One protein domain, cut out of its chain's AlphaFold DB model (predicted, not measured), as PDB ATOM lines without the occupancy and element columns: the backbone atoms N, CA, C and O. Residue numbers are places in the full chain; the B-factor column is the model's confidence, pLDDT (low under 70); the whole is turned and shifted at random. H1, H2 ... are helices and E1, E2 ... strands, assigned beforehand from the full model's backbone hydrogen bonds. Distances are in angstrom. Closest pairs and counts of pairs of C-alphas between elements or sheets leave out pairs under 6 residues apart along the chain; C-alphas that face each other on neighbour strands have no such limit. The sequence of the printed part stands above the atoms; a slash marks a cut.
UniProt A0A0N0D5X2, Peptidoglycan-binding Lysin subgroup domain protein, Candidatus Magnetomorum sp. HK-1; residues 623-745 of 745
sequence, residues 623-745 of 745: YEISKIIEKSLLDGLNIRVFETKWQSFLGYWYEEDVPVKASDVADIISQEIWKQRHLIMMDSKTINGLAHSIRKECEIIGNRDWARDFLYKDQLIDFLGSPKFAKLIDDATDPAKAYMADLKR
ATOM      1  N   TYR A 623      63.561 -76.683 -17.781       86.75
ATOM      2  CA  TYR A 623      65.014 -76.602 -17.615       86.75
ATOM      3  C   TYR A 623      65.433 -75.422 -16.721       86.75
ATOM      4  O   TYR A 623      66.312 -75.562 -15.876       86.75
ATOM      5  N   GLU A 624      64.758 -74.278 -16.832       85.62
ATOM      6  CA  GLU A 624      64.936 -73.139 -15.922       85.62
ATOM      7  C   GLU A 624      64.517 -73.483 -14.480       85.62
ATOM      8  O   GLU A 624      65.230 -73.133 -13.541       85.62
ATOM      9  N   ILE A 625      63.438 -74.260 -14.300       87.69
ATOM     10  CA  ILE A 625      63.060 -74.828 -12.991       87.69
ATOM     11  C   ILE A 625      64.161 -75.755 -12.468       87.69
ATOM     12  O   ILE A 625      64.545 -75.651 -11.305       87.69
ATOM     13  N   SER A 626      64.674 -76.646 -13.323       90.69
ATOM     14  CA  SER A 626      65.723 -77.605 -12.962       90.69
ATOM     15  C   SER A 626      66.963 -76.895 -12.425       90.69
ATOM     16  O   SER A 626      67.438 -77.247 -11.354       90.69
ATOM     17  N   LYS A 627      67.410 -75.796 -13.049       89.38
ATOM     18  CA  LYS A 627      68.540 -74.997 -12.533       89.38
ATOM     19  C   LYS A 627      68.295 -74.409 -11.145       89.38
ATOM     20  O   LYS A 627      69.212 -74.363 -10.324       89.38
ATOM     21  N   ILE A 628      67.079 -73.933 -10.887       86.69
ATOM     22  CA  ILE A 628      66.703 -73.367  -9.586       86.69
ATOM     23  C   ILE A 628      66.683 -74.468  -8.517       86.69
ATOM     24  O   ILE A 628      67.227 -74.286  -7.426       86.69
ATOM     25  N   ILE A 629      66.110 -75.629  -8.843       88.06
ATOM     26  CA  ILE A 629      66.077 -76.787  -7.948       88.06
ATOM     27  C   ILE A 629      67.487 -77.315  -7.705       88.06
ATOM     28  O   ILE A 629      67.863 -77.482  -6.552       88.06
ATOM     29  N   GLU A 630      68.279 -77.539  -8.752       90.00
ATOM     30  CA  GLU A 630      69.653 -78.037  -8.661       90.00
ATOM     31  C   GLU A 630      70.477 -77.154  -7.727       90.00
ATOM     32  O   GLU A 630      71.096 -77.662  -6.793       90.00
ATOM     33  N   LYS A 631      70.399 -75.830  -7.900       86.31
ATOM     34  CA  LYS A 631      71.041 -74.876  -6.996       86.31
ATOM     35  C   LYS A 631      70.551 -75.040  -5.553       86.31
ATOM     36  O   LYS A 631      71.370 -75.153  -4.649       86.31
ATOM     37  N   SER A 632      69.239 -75.120  -5.326       82.88
ATOM     38  CA  SER A 632      68.683 -75.319  -3.980       82.88
ATOM     39  C   SER A 632      69.085 -76.656  -3.346       82.88
ATOM     40  O   SER A 632      69.176 -76.729  -2.119       82.88
ATOM     41  N   LEU A 633      69.275 -77.715  -4.136       80.81
ATOM     42  CA  LEU A 633      69.739 -79.008  -3.641       80.81
ATOM     43  C   LEU A 633      71.234 -78.938  -3.302       80.81
ATOM     44  O   LEU A 633      71.631 -79.398  -2.239       80.81
ATOM     45  N   LEU A 634      72.054 -78.308  -4.145       82.00
ATOM     46  CA  LEU A 634      73.489 -78.135  -3.897       82.00
ATOM     47  C   LEU A 634      73.783 -77.222  -2.698       82.00
ATOM     48  O   LEU A 634      74.708 -77.497  -1.938       82.00
ATOM     49  N   ASP A 635      72.981 -76.172  -2.504       77.50
ATOM     50  CA  ASP A 635      73.180 -75.184  -1.438       77.50
ATOM     51  C   ASP A 635      72.817 -75.719  -0.040       77.50
ATOM     52  O   ASP A 635      73.189 -75.109   0.965       77.50
ATOM     53  N   GLY A 636      72.098 -76.845   0.074       63.91
ATOM     54  CA  GLY A 636      71.698 -77.318   1.399       63.91
ATOM     55  C   GLY A 636      71.127 -78.723   1.547       63.91
ATOM     56  O   GLY A 636      70.748 -79.060   2.664       63.91
ATOM     57  N   LEU A 637      71.001 -79.547   0.506       66.38
ATOM     58  CA  LEU A 637      70.538 -80.928   0.682       66.38
ATOM     59  C   LEU A 637      71.682 -81.775   1.260       66.38
ATOM     60  O   LEU A 637      72.641 -82.100   0.565       66.38
ATOM     61  N   ASN A 638      71.554 -82.188   2.521       66.94
ATOM     62  CA  ASN A 638      72.545 -83.044   3.191       66.94
ATOM     63  C   ASN A 638      72.377 -84.552   2.908       66.94
ATOM     64  O   ASN A 638      73.039 -85.375   3.535       66.94
ATOM     65  N   ILE A 639      71.508 -84.930   1.966       72.62
ATOM     66  CA  ILE A 639      71.177 -86.325   1.636       72.62
ATOM     67  C   ILE A 639      71.543 -86.623   0.179       72.62
ATOM     68  O   ILE A 639      71.230 -85.843  -0.716       72.62
ATOM     69  N   ARG A 640      72.187 -87.770  -0.079       81.56
ATOM     70  CA  ARG A 640      72.500 -88.229  -1.447       81.56
ATOM     71  C   ARG A 640      71.408 -89.143  -1.989       81.56
ATOM     72  O   ARG A 640      70.938 -90.024  -1.274       81.56
ATOM     73  N   VAL A 641      71.046 -88.971  -3.260       86.50
ATOM     74  CA  VAL A 641      70.076 -89.851  -3.926       86.50
ATOM     75  C   VAL A 641      70.802 -91.033  -4.570       86.50
ATOM     76  O   VAL A 641      71.803 -90.824  -5.252       86.50
ATOM     77  N   PHE A 642      70.315 -92.259  -4.370       88.94
ATOM     78  CA  PHE A 642      70.868 -93.481  -4.971       88.94
ATOM     79  C   PHE A 642      69.824 -94.214  -5.810       88.94
ATOM     80  O   PHE A 642      68.641 -94.231  -5.480       88.94
ATOM     81  N   GLU A 643      70.269 -94.833  -6.892       89.50
ATOM     82  CA  GLU A 643      69.487 -95.754  -7.706       89.50
ATOM     83  C   GLU A 643      70.118 -97.137  -7.611       89.50
ATOM     84  O   GLU A 643      71.327 -97.292  -7.796       89.50
ATOM     85  N   THR A 644      69.293 -98.135  -7.338       86.19
ATOM     86  CA  THR A 644      69.754 -99.502  -7.164       86.19
ATOM     87  C   THR A 644      69.774-100.221  -8.508       86.19
ATOM     88  O   THR A 644      68.777-100.254  -9.233       86.19
ATOM     89  N   LYS A 645      70.936-100.761  -8.886       85.44
ATOM     90  CA  LYS A 645      71.154-101.424 -10.176       85.44
ATOM     91  C   LYS A 645      71.651-102.844  -9.985       85.44
ATOM     92  O   LYS A 645      72.517-103.113  -9.161       85.44
ATOM     93  N   TRP A 646      71.138-103.738 -10.820       80.81
ATOM     94  CA  TRP A 646      71.627-105.106 -10.910       80.81
ATOM     95  C   TRP A 646      72.824-105.162 -11.851       80.81
ATOM     96  O   TRP A 646      72.707-104.850 -13.037       80.81
ATOM     97  N   GLN A 647      73.967-105.575 -11.319       76.56
ATOM     98  CA  GLN A 647      75.183-105.804 -12.087       76.56
ATOM     99  C   GLN A 647      75.524-107.290 -12.094       76.56
ATOM    100  O   GLN A 647      75.260-108.011 -11.132       76.56
ATOM    101  N   SER A 648      76.116-107.760 -13.191       72.38
ATOM    102  CA  SER A 648      76.641-109.119 -13.285       72.38
ATOM    103  C   SER A 648      78.161-109.079 -13.363       72.38
ATOM    104  O   SER A 648      78.712-108.504 -14.303       72.38
ATOM    105  N   PHE A 649      78.840-109.754 -12.439       64.06
ATOM    106  CA  PHE A 649      80.281-109.979 -12.518       64.06
ATOM    107  C   PHE A 649      80.561-111.477 -12.421       64.06
ATOM    108  O   PHE A 649      80.109-112.147 -11.495       64.06
ATOM    109  N   LEU A 650      81.260-112.019 -13.423       60.78
ATOM    110  CA  LEU A 650      81.565-113.454 -13.541       60.78
ATOM    111  C   LEU A 650      80.330-114.378 -13.404       60.78
ATOM    112  O   LEU A 650      80.424-115.469 -12.851       60.78
ATOM    113  N   GLY A 651      79.168-113.947 -13.907       73.44
ATOM    114  CA  GLY A 651      77.923-114.729 -13.885       73.44
ATOM    115  C   GLY A 651      77.114-114.649 -12.584       73.44
ATOM    116  O   GLY A 651      76.023-115.211 -12.530       73.44
ATOM    117  N   TYR A 652      77.597-113.923 -11.572       67.06
ATOM    118  CA  TYR A 652      76.851-113.645 -10.345       67.06
ATOM    119  C   TYR A 652      76.215-112.261 -10.415       67.06
ATOM    120  O   TYR A 652      76.890-111.274 -10.715       67.06
ATOM    121  N   TRP A 653      74.913-112.210 -10.139       72.44
ATOM    122  CA  TRP A 653      74.152-110.971 -10.041       72.44
ATOM    123  C   TRP A 653      74.265-110.418  -8.629       72.44
ATOM    124  O   TRP A 653      74.014-111.135  -7.661       72.44
ATOM    125  N   TYR A 654      74.634-109.151  -8.521       73.31
ATOM    126  CA  TYR A 654      74.633-108.423  -7.264       73.31
ATOM    127  C   TYR A 654      73.989-107.057  -7.460       73.31
ATOM    128  O   TYR A 654      73.905-106.521  -8.568       73.31
ATOM    129  N   GLU A 655      73.502-106.535  -6.352       82.00
ATOM    130  CA  GLU A 655      72.821-105.261  -6.265       82.00
ATOM    131  C   GLU A 655      73.845-104.184  -5.889       82.00
ATOM    132  O   GLU A 655      74.628-104.356  -4.954       82.00
ATOM    133  N   GLU A 656      73.887-103.101  -6.659       84.56
ATOM    134  CA  GLU A 656      74.792-101.980  -6.433       84.56
ATOM    135  C   GLU A 656      74.009-100.668  -6.371       84.56
ATOM    136  O   GLU A 656      73.251-100.332  -7.284       84.56
ATOM    137  N   ASP A 657      74.232 -99.902  -5.304       85.88
ATOM    138  CA  ASP A 657      73.673 -98.562  -5.150       85.88
ATOM    139  C   ASP A 657      74.549 -97.535  -5.865       85.88
ATOM    140  O   ASP A 657      75.643 -97.187  -5.410       85.88
ATOM    141  N   VAL A 658      74.039 -96.992  -6.966       88.00
ATOM    142  CA  VAL A 658      74.741 -95.995  -7.772       88.00
ATOM    143  C   VAL A 658      74.228 -94.595  -7.416       88.00
ATOM    144  O   VAL A 658      73.017 -94.363  -7.465       88.00
ATOM    145  N   PRO A 659      75.099 -93.631  -7.060       86.88
ATOM    146  CA  PRO A 659      74.663 -92.275  -6.744       86.88
ATOM    147  C   PRO A 659      74.100 -91.570  -7.984       86.88
ATOM    148  O   PRO A 659      74.692 -91.605  -9.065       86.88
ATOM    149  N   VAL A 660      72.974 -90.885  -7.807       89.50
ATOM    150  CA  VAL A 660      72.311 -90.067  -8.828       89.50
ATOM    151  C   VAL A 660      72.821 -88.629  -8.719       89.50
ATOM    152  O   VAL A 660      72.980 -88.101  -7.615       89.50
ATOM    153  N   LYS A 661      73.103 -87.976  -9.852       89.12
ATOM    154  CA  LYS A 661      73.592 -86.589  -9.848       89.12
ATOM    155  C   LYS A 661      72.488 -85.624  -9.418       89.12
ATOM    156  O   LYS A 661      71.319 -85.837  -9.727       89.12
ATOM    157  N   ALA A 662      72.874 -84.523  -8.773       85.56
ATOM    158  CA  ALA A 662      71.937 -83.475  -8.358       85.56
ATOM    159  C   ALA A 662      71.155 -82.878  -9.544       85.56
ATOM    160  O   ALA A 662      69.960 -82.640  -9.404       85.56
ATOM    161  N   SER A 663      71.794 -82.727 -10.711       85.50
ATOM    162  CA  SER A 663      71.145 -82.323 -11.967       85.50
ATOM    163  C   SER A 663      70.026 -83.283 -12.380       85.50
ATOM    164  O   SER A 663      68.922 -82.856 -12.695       85.50
ATOM    165  N   ASP A 664      70.279 -84.592 -12.303       88.31
ATOM    166  CA  ASP A 664      69.323 -85.618 -12.729       88.31
ATOM    167  C   ASP A 664      68.138 -85.696 -11.746       88.31
ATOM    168  O   ASP A 664      66.993 -85.910 -12.143       88.31
ATOM    169  N   VAL A 665      68.396 -85.471 -10.452       88.44
ATOM    170  CA  VAL A 665      67.358 -85.329  -9.416       88.44
ATOM    171  C   VAL A 665      66.521 -84.068  -9.651       88.44
ATOM    172  O   VAL A 665      65.291 -84.122  -9.579       88.44
ATOM    173  N   ALA A 666      67.167 -82.942  -9.957       90.25
ATOM    174  CA  ALA A 666      66.496 -81.683 -10.249       90.25
ATOM    175  C   ALA A 666      65.621 -81.777 -11.505       90.25
ATOM    176  O   ALA A 666      64.493 -81.283 -11.495       90.25
ATOM    177  N   ASP A 667      66.073 -82.493 -12.536       91.38
ATOM    178  CA  ASP A 667      65.299 -82.741 -13.748       91.38
ATOM    179  C   ASP A 667      64.011 -83.519 -13.449       91.38
ATOM    180  O   ASP A 667      62.938 -83.105 -13.894       91.38
ATOM    181  N   ILE A 668      64.080 -84.581 -12.637       90.38
ATOM    182  CA  ILE A 668      62.902 -85.370 -12.231       90.38
ATOM    183  C   ILE A 668      61.874 -84.484 -11.510       90.38
ATOM    184  O   ILE A 668      60.694 -84.484 -11.867       90.38
ATOM    185  N   ILE A 669      62.317 -83.686 -10.534       90.81
ATOM    186  CA  ILE A 669      61.427 -82.801  -9.767       90.81
ATOM    187  C   ILE A 669      60.861 -81.693 -10.670       90.81
ATOM    188  O   ILE A 669      59.667 -81.389 -10.616       90.81
ATOM    189  N   SER A 670      61.691 -81.108 -11.537       92.31
ATOM    190  CA  SER A 670      61.289 -80.019 -12.430       92.31
ATOM    191  C   SER A 670      60.192 -80.436 -13.408       92.31
ATOM    192  O   SER A 670      59.276 -79.655 -13.668       92.31
ATOM    193  N   GLN A 671      60.240 -81.672 -13.917       90.44
ATOM    194  CA  GLN A 671      59.215 -82.208 -14.807       90.44
ATOM    195  C   GLN A 671      57.875 -82.343 -14.089       90.44
ATOM    196  O   GLN A 671      56.838 -82.019 -14.671       90.44
ATOM    197  N   GLU A 672      57.884 -82.774 -12.828       90.19
ATOM    198  CA  GLU A 672      56.655 -82.921 -12.054       90.19
ATOM    199  C   GLU A 672      56.037 -81.562 -11.705       90.19
ATOM    200  O   GLU A 672      54.840 -81.360 -11.906       90.19
ATOM    201  N   ILE A 673      56.850 -80.574 -11.318       88.81
ATOM    202  CA  ILE A 673      56.389 -79.189 -11.131       88.81
ATOM    203  C   ILE A 673      55.860 -78.603 -12.451       88.81
ATOM    204  O   ILE A 673      54.804 -77.968 -12.480       88.81
ATOM    205  N   TRP A 674      56.539 -78.851 -13.576       90.25
ATOM    206  CA  TRP A 674      56.128 -78.346 -14.889       90.25
ATOM    207  C   TRP A 674      54.774 -78.904 -15.349       90.25
ATOM    208  O   TRP A 674      54.007 -78.199 -16.017       90.25
ATOM    209  N   LYS A 675      54.414 -80.138 -14.972       87.38
ATOM    210  CA  LYS A 675      53.054 -80.670 -15.199       87.38
ATOM    211  C   LYS A 675      51.997 -79.815 -14.485       87.38
ATOM    212  O   LYS A 675      50.926 -79.573 -15.046       87.38
ATOM    213  N   GLN A 676      52.338 -79.261 -13.323       84.38
ATOM    214  CA  GLN A 676      51.470 -78.419 -12.494       84.38
ATOM    215  C   GLN A 676      51.527 -76.916 -12.833       84.38
ATOM    216  O   GLN A 676      50.840 -76.124 -12.196       84.38
ATOM    217  N   ARG A 677      52.254 -76.487 -13.879       80.50
ATOM    218  CA  ARG A 677      52.402 -75.061 -14.290       80.50
ATOM    219  C   ARG A 677      51.094 -74.294 -14.540       80.50
ATOM    220  O   ARG A 677      51.064 -73.063 -14.584       80.50
ATOM    221  N   HIS A 678      50.015 -75.036 -14.776       71.50
ATOM    222  CA  HIS A 678      48.671 -74.506 -14.970       71.50
ATOM    223  C   HIS A 678      47.969 -74.161 -13.649       71.50
ATOM    224  O   HIS A 678      46.905 -73.563 -13.696       71.50
ATOM    225  N   LEU A 679      48.551 -74.528 -12.505       67.69
ATOM    226  CA  LEU A 679      48.047 -74.262 -11.160       67.69
ATOM    227  C   LEU A 679      48.923 -73.242 -10.428       67.69
ATOM    228  O   LEU A 679      48.385 -72.377  -9.757       67.69
ATOM    229  N   ILE A 680      50.246 -73.272 -10.594       71.94
ATOM    230  CA  ILE A 680      51.194 -72.450  -9.815       71.94
ATOM    231  C   ILE A 680      51.690 -71.192 -10.565       71.94
ATOM    232  O   ILE A 680      51.634 -71.120 -11.804       71.94
ATOM    233  N   MET A 681      52.183 -70.183  -9.832       71.12
ATOM    234  CA  MET A 681      52.909 -69.046 -10.430       71.12
ATOM    235  C   MET A 681      54.292 -69.511 -10.907       71.12
ATOM    236  O   MET A 681      55.011 -70.199 -10.189       71.12
ATOM    237  N   MET A 682      54.641 -69.171 -12.150       78.06
ATOM    238  CA  MET A 682      55.865 -69.636 -12.812       78.06
ATOM    239  C   MET A 682      56.938 -68.554 -12.753       78.06
ATOM    240  O   MET A 682      57.424 -68.112 -13.786       78.06
ATOM    241  N   ASP A 683      57.262 -68.102 -11.546       77.19
ATOM    242  CA  ASP A 683      58.314 -67.120 -11.290       77.19
ATOM    243  C   ASP A 683      59.435 -67.709 -10.423       77.19
ATOM    244  O   ASP A 683      59.228 -68.665  -9.660       77.19
ATOM    245  N   SER A 684      60.634 -67.132 -10.518       75.00
ATOM    246  CA  SER A 684      61.816 -67.609  -9.793       75.00
ATOM    247  C   SER A 684      61.608 -67.692  -8.281       75.00
ATOM    248  O   SER A 684      62.132 -68.607  -7.644       75.00
ATOM    249  N   LYS A 685      60.846 -66.779  -7.669       76.50
ATOM    250  CA  LYS A 685      60.639 -66.752  -6.214       76.50
ATOM    251  C   LYS A 685      59.737 -67.899  -5.761       76.50
ATOM    252  O   LYS A 685      60.068 -68.578  -4.787       76.50
ATOM    253  N   THR A 686      58.650 -68.145  -6.485       76.75
ATOM    254  CA  THR A 686      57.730 -69.259  -6.224       76.75
ATOM    255  C   THR A 686      58.440 -70.606  -6.382       76.75
ATOM    256  O   THR A 686      58.368 -71.454  -5.490       76.75
ATOM    257  N   ILE A 687      59.218 -70.781  -7.457       84.81
ATOM    258  CA  ILE A 687      59.974 -72.019  -7.692       84.81
ATOM    259  C   ILE A 687      61.094 -72.225  -6.664       84.81
ATOM    260  O   ILE A 687      61.285 -73.349  -6.200       84.81
ATOM    261  N   ASN A 688      61.784 -71.167  -6.227       81.31
ATOM    262  CA  ASN A 688      62.757 -71.257  -5.131       81.31
ATOM    263  C   ASN A 688      62.105 -71.708  -3.808       81.31
ATOM    264  O   ASN A 688      62.662 -72.542  -3.092       81.31
ATOM    265  N   GLY A 689      60.915 -71.191  -3.479       79.38
ATOM    266  CA  GLY A 689      60.168 -71.596  -2.282       79.38
ATOM    267  C   GLY A 689      59.724 -73.064  -2.320       79.38
ATOM    268  O   GLY A 689      59.865 -73.791  -1.328       79.38
ATOM    269  N   LEU A 690      59.253 -73.522  -3.483       85.50
ATOM    270  CA  LEU A 690      58.939 -74.929  -3.746       85.50
ATOM    271  C   LEU A 690      60.177 -75.815  -3.604       85.50
ATOM    272  O   LEU A 690      60.131 -76.810  -2.882       85.50
ATOM    273  N   ALA A 691      61.296 -75.432  -4.224       86.12
ATOM    274  CA  ALA A 691      62.552 -76.172  -4.148       86.12
ATOM    275  C   ALA A 691      63.021 -76.349  -2.694       86.12
ATOM    276  O   ALA A 691      63.381 -77.456  -2.288       86.12
ATOM    277  N   HIS A 692      62.920 -75.300  -1.872       83.94
ATOM    278  CA  HIS A 692      63.267 -75.371  -0.452       83.94
ATOM    279  C   HIS A 692      62.364 -76.332   0.337       83.94
ATOM    280  O   HIS A 692      62.848 -77.090   1.180       83.94
ATOM    281  N   SER A 693      61.060 -76.307   0.065       85.81
ATOM    282  CA  SER A 693      60.078 -77.152   0.754       85.81
ATOM    283  C   SER A 693      60.227 -78.623   0.365       85.81
ATOM    284  O   SER A 693      60.239 -79.493   1.232       85.81
ATOM    285  N   ILE A 694      60.436 -78.894  -0.925       87.38
ATOM    286  CA  ILE A 694      60.716 -80.234  -1.453       87.38
ATOM    287  C   ILE A 694      62.003 -80.783  -0.845       87.38
ATOM    288  O   ILE A 694      62.009 -81.904  -0.346       87.38
ATOM    289  N   ARG A 695      63.073 -79.980  -0.806       85.44
ATOM    290  CA  ARG A 695      64.337 -80.354  -0.161       85.44
ATOM    291  C   ARG A 695      64.125 -80.789   1.291       85.44
ATOM    292  O   ARG A 695      64.628 -81.834   1.690       85.44
ATOM    293  N   LYS A 696      63.357 -80.018   2.067       85.25
ATOM    294  CA  LYS A 696      63.061 -80.331   3.473       85.25
ATOM    295  C   LYS A 696      62.295 -81.647   3.623       85.25
ATOM    296  O   LYS A 696      62.599 -82.425   4.520       85.25
ATOM    297  N   GLU A 697      61.328 -81.916   2.751       86.25
ATOM    298  CA  GLU A 697      60.616 -83.196   2.771       86.25
ATOM    299  C   GLU A 697      61.522 -84.359   2.355       86.25
ATOM    300  O   GLU A 697      61.496 -85.394   3.017       86.25
ATOM    301  N   CYS A 698      62.394 -84.177   1.355       83.88
ATOM    302  CA  CYS A 698      63.425 -85.153   0.985       83.88
ATOM    303  C   CYS A 698      64.345 -85.502   2.171       83.88
ATOM    304  O   CYS A 698      64.710 -86.662   2.345       83.88
ATOM    305  N   GLU A 699      64.674 -84.523   3.021       83.25
ATOM    306  CA  GLU A 699      65.452 -84.739   4.251       83.25
ATOM    307  C   GLU A 699      64.709 -85.540   5.330       83.25
ATOM    308  O   GLU A 699      65.338 -86.199   6.163       83.25
ATOM    309  N   ILE A 700      63.376 -85.477   5.328       84.50
ATOM    310  CA  ILE A 700      62.509 -86.187   6.275       84.50
ATOM    311  C   ILE A 700      62.286 -87.634   5.830       84.50
ATOM    312  O   ILE A 700      62.287 -88.532   6.669       84.50
ATOM    313  N   ILE A 701      62.073 -87.862   4.532       85.50
ATOM    314  CA  ILE A 701      61.836 -89.207   3.978       85.50
ATOM    315  C   ILE A 701      63.134 -89.994   3.746       85.50
ATOM    316  O   ILE A 701      63.079 -91.206   3.550       85.50
ATOM    317  N   GLY A 702      64.285 -89.316   3.742       82.38
ATOM    318  CA  GLY A 702      65.596 -89.940   3.603       82.38
ATOM    319  C   GLY A 702      65.924 -90.889   4.756       82.38
ATOM    320  O   GLY A 702      65.587 -90.648   5.916       82.38
ATOM    321  N   ASN A 703      66.618 -91.972   4.430       84.81
ATOM    322  CA  ASN A 703      67.120 -92.938   5.394       84.81
ATOM    323  C   ASN A 703      68.414 -92.423   6.028       84.81
ATOM    324  O   ASN A 703      69.243 -91.790   5.369       84.81
ATOM    325  N   ARG A 704      68.598 -92.752   7.305       82.19
ATOM    326  CA  ARG A 704      69.811 -92.436   8.060       82.19
ATOM    327  C   ARG A 704      70.400 -93.725   8.584       82.19
ATOM    328  O   ARG A 704      69.759 -94.407   9.380       82.19
ATOM    329  N   ASP A 705      71.598 -94.046   8.124       74.50
ATOM    330  CA  ASP A 705      72.364 -95.171   8.636       74.50
ATOM    331  C   ASP A 705      73.713 -94.692   9.182       74.50
ATOM    332  O   ASP A 705      74.166 -93.586   8.881       74.50
ATOM    333  N   TRP A 706      74.383 -95.525   9.976       71.31
ATOM    334  CA  TRP A 706      75.642 -95.196  10.658       71.31
ATOM    335  C   TRP A 706      76.770 -94.754   9.707       71.31
ATOM    336  O   TRP A 706      77.729 -94.127  10.153       71.31
ATOM    337  N   ALA A 707      76.665 -95.065   8.411       68.69
ATOM    338  CA  ALA A 707      77.655 -94.726   7.392       68.69
ATOM    339  C   ALA A 707      77.242 -93.581   6.445       68.69
ATOM    340  O   ALA A 707      78.119 -92.971   5.827       68.69
ATOM    341  N   ARG A 708      75.940 -93.309   6.262       75.50
ATOM    342  CA  ARG A 708      75.448 -92.331   5.272       75.50
ATOM    343  C   ARG A 708      73.985 -91.935   5.495       75.50
ATOM    344  O   ARG A 708      73.160 -92.777   5.837       75.50
ATOM    345  N   ASP A 709      73.673 -90.686   5.152       82.75
ATOM    346  CA  ASP A 709      72.306 -90.199   4.949       82.75
ATOM    347  C   ASP A 709      71.971 -90.256   3.452       82.75
ATOM    348  O   ASP A 709      72.685 -89.687   2.613       82.75
ATOM    349  N   PHE A 710      70.915 -90.985   3.094       86.19
ATOM    350  CA  PHE A 710      70.605 -91.269   1.695       86.19
ATOM    351  C   PHE A 710      69.109 -91.435   1.411       86.19
ATOM    352  O   PHE A 710      68.327 -91.828   2.272       86.19
ATOM    353  N   LEU A 711      68.710 -91.168   0.172       89.56
ATOM    354  CA  LEU A 711      67.345 -91.339  -0.325       89.56
ATOM    355  C   LEU A 711      67.383 -92.224  -1.571       89.56
ATOM    356  O   LEU A 711      68.153 -91.945  -2.487       89.56
ATOM    357  N   TYR A 712      66.571 -93.277  -1.646       91.06
ATOM    358  CA  TYR A 712      66.472 -94.024  -2.901       91.06
ATOM    359  C   TYR A 712      65.636 -93.253  -3.925       91.06
ATOM    360  O   TYR A 712      64.646 -92.603  -3.586       91.06
ATOM    361  N   LYS A 713      66.019 -93.342  -5.199       89.75
ATOM    362  CA  LYS A 713      65.326 -92.696  -6.319       89.75
ATOM    363  C   LYS A 713      63.846 -93.086  -6.380       89.75
ATOM    364  O   LYS A 713      63.015 -92.221  -6.630       89.75
ATOM    365  N   ASP A 714      63.510 -94.336  -6.072       87.81
ATOM    366  CA  ASP A 714      62.116 -94.793  -6.039       87.81
ATOM    367  C   ASP A 714      61.321 -94.117  -4.914       87.81
ATOM    368  O   ASP A 714      60.203 -93.669  -5.137       87.81
ATOM    369  N   GLN A 715      61.933 -93.905  -3.743       89.44
ATOM    370  CA  GLN A 715      61.301 -93.170  -2.639       89.44
ATOM    371  C   GLN A 715      61.056 -91.695  -2.991       89.44
ATOM    372  O   GLN A 715      60.060 -91.109  -2.564       89.44
ATOM    373  N   LEU A 716      61.947 -91.087  -3.782       89.75
ATOM    374  CA  LEU A 716      61.734 -89.746  -4.328       89.75
ATOM    375  C   LEU A 716      60.545 -89.732  -5.302       89.75
ATOM    376  O   LEU A 716      59.706 -88.839  -5.216       89.75
ATOM    377  N   ILE A 717      60.452 -90.712  -6.203       89.25
ATOM    378  CA  ILE A 717      59.340 -90.828  -7.159       89.25
ATOM    379  C   ILE A 717      58.012 -91.046  -6.418       89.25
ATOM    380  O   ILE A 717      57.031 -90.359  -6.712       89.25
ATOM    381  N   ASP A 718      57.993 -91.916  -5.410       91.06
ATOM    382  CA  ASP A 718      56.824 -92.162  -4.564       91.06
ATOM    383  C   ASP A 718      56.380 -90.894  -3.829       91.06
ATOM    384  O   ASP A 718      55.187 -90.590  -3.755       91.06
ATOM    385  N   PHE A 719      57.332 -90.107  -3.316       93.12
ATOM    386  CA  PHE A 719      57.037 -88.817  -2.701       93.12
ATOM    387  C   PHE A 719      56.406 -87.840  -3.696       93.12
ATOM    388  O   PHE A 719      55.384 -87.233  -3.367       93.12
ATOM    389  N   LEU A 720      56.956 -87.712  -4.906       89.75
ATOM    390  CA  LEU A 720      56.417 -86.836  -5.950       89.75
ATOM    391  C   LEU A 720      55.007 -87.261  -6.400       89.75
ATOM    392  O   LEU A 720      54.189 -86.412  -6.742       89.75
ATOM    393  N   GLY A 721      54.683 -88.556  -6.327       88.50
ATOM    394  CA  GLY A 721      53.333 -89.084  -6.555       88.50
ATOM    395  C   GLY A 721      52.389 -88.998  -5.347       88.50
ATOM    396  O   GLY A 721      51.230 -89.406  -5.440       88.50
ATOM    397  N   SER A 722      52.856 -88.503  -4.198       89.75
ATOM    398  CA  SER A 722      52.115 -88.584  -2.938       89.75
ATOM    399  C   SER A 722      51.169 -87.394  -2.694       89.75
ATOM    400  O   SER A 722      51.413 -86.276  -3.164       89.75
ATOM    401  N   PRO A 723      50.142 -87.561  -1.833       85.31
ATOM    402  CA  PRO A 723      49.316 -86.448  -1.361       85.31
ATOM    403  C   PRO A 723      50.109 -85.337  -0.658       85.31
ATOM    404  O   PRO A 723      49.658 -84.195  -0.611       85.31
ATOM    405  N   LYS A 724      51.291 -85.648  -0.103       83.88
ATOM    406  CA  LYS A 724      52.155 -84.646   0.534       83.88
ATOM    407  C   LYS A 724      52.760 -83.695  -0.494       83.88
ATOM    408  O   LYS A 724      52.744 -82.491  -0.266       83.88
ATOM    409  N   PHE A 725      53.236 -84.212  -1.626       86.81
ATOM    410  CA  PHE A 725      53.729 -83.368  -2.713       86.81
ATOM    411  C   PHE A 725      52.591 -82.566  -3.353       86.81
ATOM    412  O   PHE A 725      52.737 -81.365  -3.562       86.81
ATOM    413  N   ALA A 726      51.422 -83.186  -3.552       81.38
ATOM    414  CA  ALA A 726      50.231 -82.476  -4.021       81.38
ATOM    415  C   ALA A 726      49.867 -81.288  -3.112       81.38
ATOM    416  O   ALA A 726      49.530 -80.219  -3.611       81.38
ATOM    417  N   LYS A 727      50.012 -81.438  -1.789       80.50
ATOM    418  CA  LYS A 727      49.813 -80.344  -0.833       80.50
ATOM    419  C   LYS A 727      50.848 -79.221  -0.980       80.50
ATOM    420  O   LYS A 727      50.468 -78.062  -0.913       80.50
ATOM    421  N   LEU A 728      52.123 -79.537  -1.224       81.50
ATOM    422  CA  LEU A 728      53.148 -78.511  -1.484       81.50
ATOM    423  C   LEU A 728      52.857 -77.715  -2.764       81.50
ATOM    424  O   LEU A 728      53.108 -76.514  -2.811       81.50
ATOM    425  N   ILE A 729      52.322 -78.380  -3.790       82.38
ATOM    426  CA  ILE A 729      51.853 -77.719  -5.011       82.38
ATOM    427  C   ILE A 729      50.637 -76.839  -4.708       82.38
ATOM    428  O   ILE A 729      50.588 -75.707  -5.179       82.38
ATOM    429  N   ASP A 730      49.687 -77.315  -3.901       73.06
ATOM    430  CA  ASP A 730      48.494 -76.556  -3.493       73.06
ATOM    431  C   ASP A 730      48.867 -75.295  -2.688       73.06
ATOM    432  O   ASP A 730      48.363 -74.205  -2.949       73.06
ATOM    433  N   ASP A 731      49.855 -75.404  -1.795       68.50
ATOM    434  CA  ASP A 731      50.407 -74.277  -1.033       68.50
ATOM    435  C   ASP A 731      51.132 -73.247  -1.933       68.50
ATOM    436  O   ASP A 731      51.254 -72.076  -1.565       68.50
ATOM    437  N   ALA A 732      51.584 -73.659  -3.125       65.75
ATOM    438  CA  ALA A 732      52.227 -72.815  -4.139       65.75
ATOM    439  C   ALA A 732      51.298 -72.440  -5.316       65.75
ATOM    440  O   ALA A 732      51.733 -71.819  -6.292       65.75
ATOM    441  N   THR A 733      50.024 -72.838  -5.252       64.19
ATOM    442  CA  THR A 733      49.045 -72.655  -6.324       64.19
ATOM    443  C   THR A 733      48.600 -71.201  -6.411       64.19
ATOM    444  O   THR A 733      48.201 -70.589  -5.421       64.19
ATOM    445  N   ASP A 734      48.639 -70.658  -7.628       54.44
ATOM    446  CA  ASP A 734      48.050 -69.374  -7.975       54.44
ATOM    447  C   ASP A 734      46.518 -69.501  -7.887       54.44
ATOM    448  O   ASP A 734      45.897 -70.193  -8.713       54.44
ATOM    449  N   PRO A 735      45.871 -68.807  -6.934       45.88
ATOM    450  CA  PRO A 735      44.428 -68.883  -6.752       45.88
ATOM    451  C   PRO A 735      43.635 -68.465  -8.001       45.88
ATOM    452  O   PRO A 735      42.482 -68.868  -8.165       45.88
ATOM    453  N   ALA A 736      44.220 -67.654  -8.892       37.25
ATOM    454  CA  ALA A 736      43.589 -67.242 -10.141       37.25
ATOM    455  C   ALA A 736      43.633 -68.342 -11.214       37.25
ATOM    456  O   ALA A 736      42.650 -68.514 -11.940       37.25
ATOM    457  N   LYS A 737      44.730 -69.104 -11.308       46.81
ATOM    458  CA  LYS A 737      44.886 -70.167 -12.312       46.81
ATOM    459  C   LYS A 737      44.106 -71.437 -11.962       46.81
ATOM    460  O   LYS A 737      43.439 -71.983 -12.838       46.81
ATOM    461  N   ALA A 738      44.109 -71.855 -10.694       43.41
ATOM    462  CA  ALA A 738      43.323 -73.006 -10.233       43.41
ATOM    463  C   ALA A 738      41.820 -72.834 -10.501       43.41
ATOM    464  O   ALA A 738      41.153 -73.741 -10.987       43.41
ATOM    465  N   TYR A 739      41.310 -71.619 -10.306       41.75
ATOM    466  CA  TYR A 739      39.917 -71.278 -10.588       41.75
ATOM    467  C   TYR A 739      39.566 -71.332 -12.088       41.75
ATOM    468  O   TYR A 739      38.478 -71.759 -12.462       41.75
ATOM    469  N   MET A 740      40.490 -70.930 -12.968       37.06
ATOM    470  CA  MET A 740      40.303 -71.028 -14.424       37.06
ATOM    471  C   MET A 740      40.361 -72.477 -14.928       37.06
ATOM    472  O   MET A 740      39.781 -72.780 -15.969       37.06
ATOM    473  N   ALA A 741      41.059 -73.364 -14.215       42.31
ATOM    474  CA  ALA A 741      41.071 -74.796 -14.492       42.31
ATOM    475  C   ALA A 741      39.772 -75.481 -14.025       42.31
ATOM    476  O   ALA A 741      39.250 -76.319 -14.755       42.31
ATOM    477  N   ASP A 742      39.220 -75.073 -12.877       41.47
ATOM    478  CA  ASP A 742      37.937 -75.573 -12.356       41.47
ATOM    479  C   ASP A 742      36.725 -75.089 -13.157       41.47
ATOM    480  O   ASP A 742      35.764 -75.828 -13.298       41.47
ATOM    481  N   LEU A 743      36.767 -73.887 -13.742       35.19
ATOM    482  CA  LEU A 743      35.718 -73.411 -14.659       35.19
ATOM    483  C   LEU A 743      35.731 -74.108 -16.030       35.19
ATOM    484  O   LEU A 743      34.766 -73.996 -16.784       35.19
ATOM    485  N   LYS A 744      36.848 -74.751 -16.393       37.28
ATOM    486  CA  LYS A 744      37.003 -75.507 -17.646       37.28
ATOM    487  C   LYS A 744      36.658 -76.992 -17.499       37.28
ATOM    488  O   LYS A 744      36.551 -77.665 -18.523       37.28
ATOM    489  N   ARG A 745      36.561 -77.492 -16.266       36.28
ATOM    490  CA  ARG A 745      36.082 -78.838 -15.928       36.28
ATOM    491  C   ARG A 745      34.581 -78.796 -15.691       36.28
ATOM    492  O   ARG A 745      33.945 -79.827 -16.001       36.28
TER     493      ARG A 745
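What this domain is: This is residues 623 to 745 of the 745 residues of the protein "Peptidoglycan-binding Lysin subgroup domain protein" of Candidatus Magnetomorum sp. HK-1 (UniProt A0A0N0D5X2). A cluster of five helices, H1 to H5, has a long strand hairpin, E1 and E2, running out at one end, with its tip, residues 648 to 653, standing free; a short last helix, H6, lies away from the cluster at the opposite end. The base of that hairpin joins a smaller one, E3 and E4, in a single curled mixed sheet of order E2 E1 E4 E3. The printed part has 123 residues, with six named helices and four named strands in the order H1 E1 E2 H2 H3 E3 E4 H4 H5 H6; its class is mixed, helices and strands. The outline is elongated, 60 by 31 by 24 A, and the whole is only just loose, close to compact, with a radius of gyration of the C-alphas of 16.8 A.

How they stand to each other: H1, residues 623 to 634, touches H2, residues 662 to 675, opposite ways at a steep tilt of 48 degrees; the closest C-alphas, of Ser 626 and Ala 666, are 5.0 A apart. H1 also touches H3, residues 684 to 701, closest at the C-alphas of Ile 629 and Ala 691, 5.2 A. E1, residues 640 to 649, bends by 57 degrees at residue 646 and forms an antiparallel hairpin with E2, residues 652 to 659, where N 645 and O 656 are 2.8 A apart, within hydrogen-bond range. H2 and H3 are near each other, and each only grazes the sheet. E3, residues 703 to 705, and E4, residues 708 to 712, form an antiparallel hairpin, with N 703 and O 710 at 2.8 A. E4 is parallel to E1, with N 642 and O 711 at 2.9 A. E2, H2, H3 and E3 make a split strand-helix-strand unit, two strands of one sheet joined through helices, with E1 and E4 between them in the sheet; its crossover is right-handed. H4, residues 713 to 720, lies over E4 and stands up from the sheet at a height of 9.2 A. H5, residues 723 to 731, touches residues 690 to 694 of H3 alone, opposite ways at a shallow tilt of 25 degrees, closest at the C-alphas of Leu 690 and Leu 728, 7.2 A. H6, residues 735 to 742, touches no helix. Every O i to N i+4 pair is within hydrogen-bond range in H1 to H5, and 3 of 4 are in H6.

Where its parts are: H1 begins at C-alpha 623, (65.014, -76.602, -17.615). E1 and H3 each measure 25.6 A, E2 21.8 A and H2 20.3 A. H6 ends at C-alpha 742, (37.937, -75.573, -12.356).

The domain as a whole: The C-alphas of Leu 650 and Leu 743, the two farthest apart, are 60.9 A apart. The printed part has no cut, and no link is long. Its mean pLDDT is 78.4, with residues 731 to 745 among those under 70.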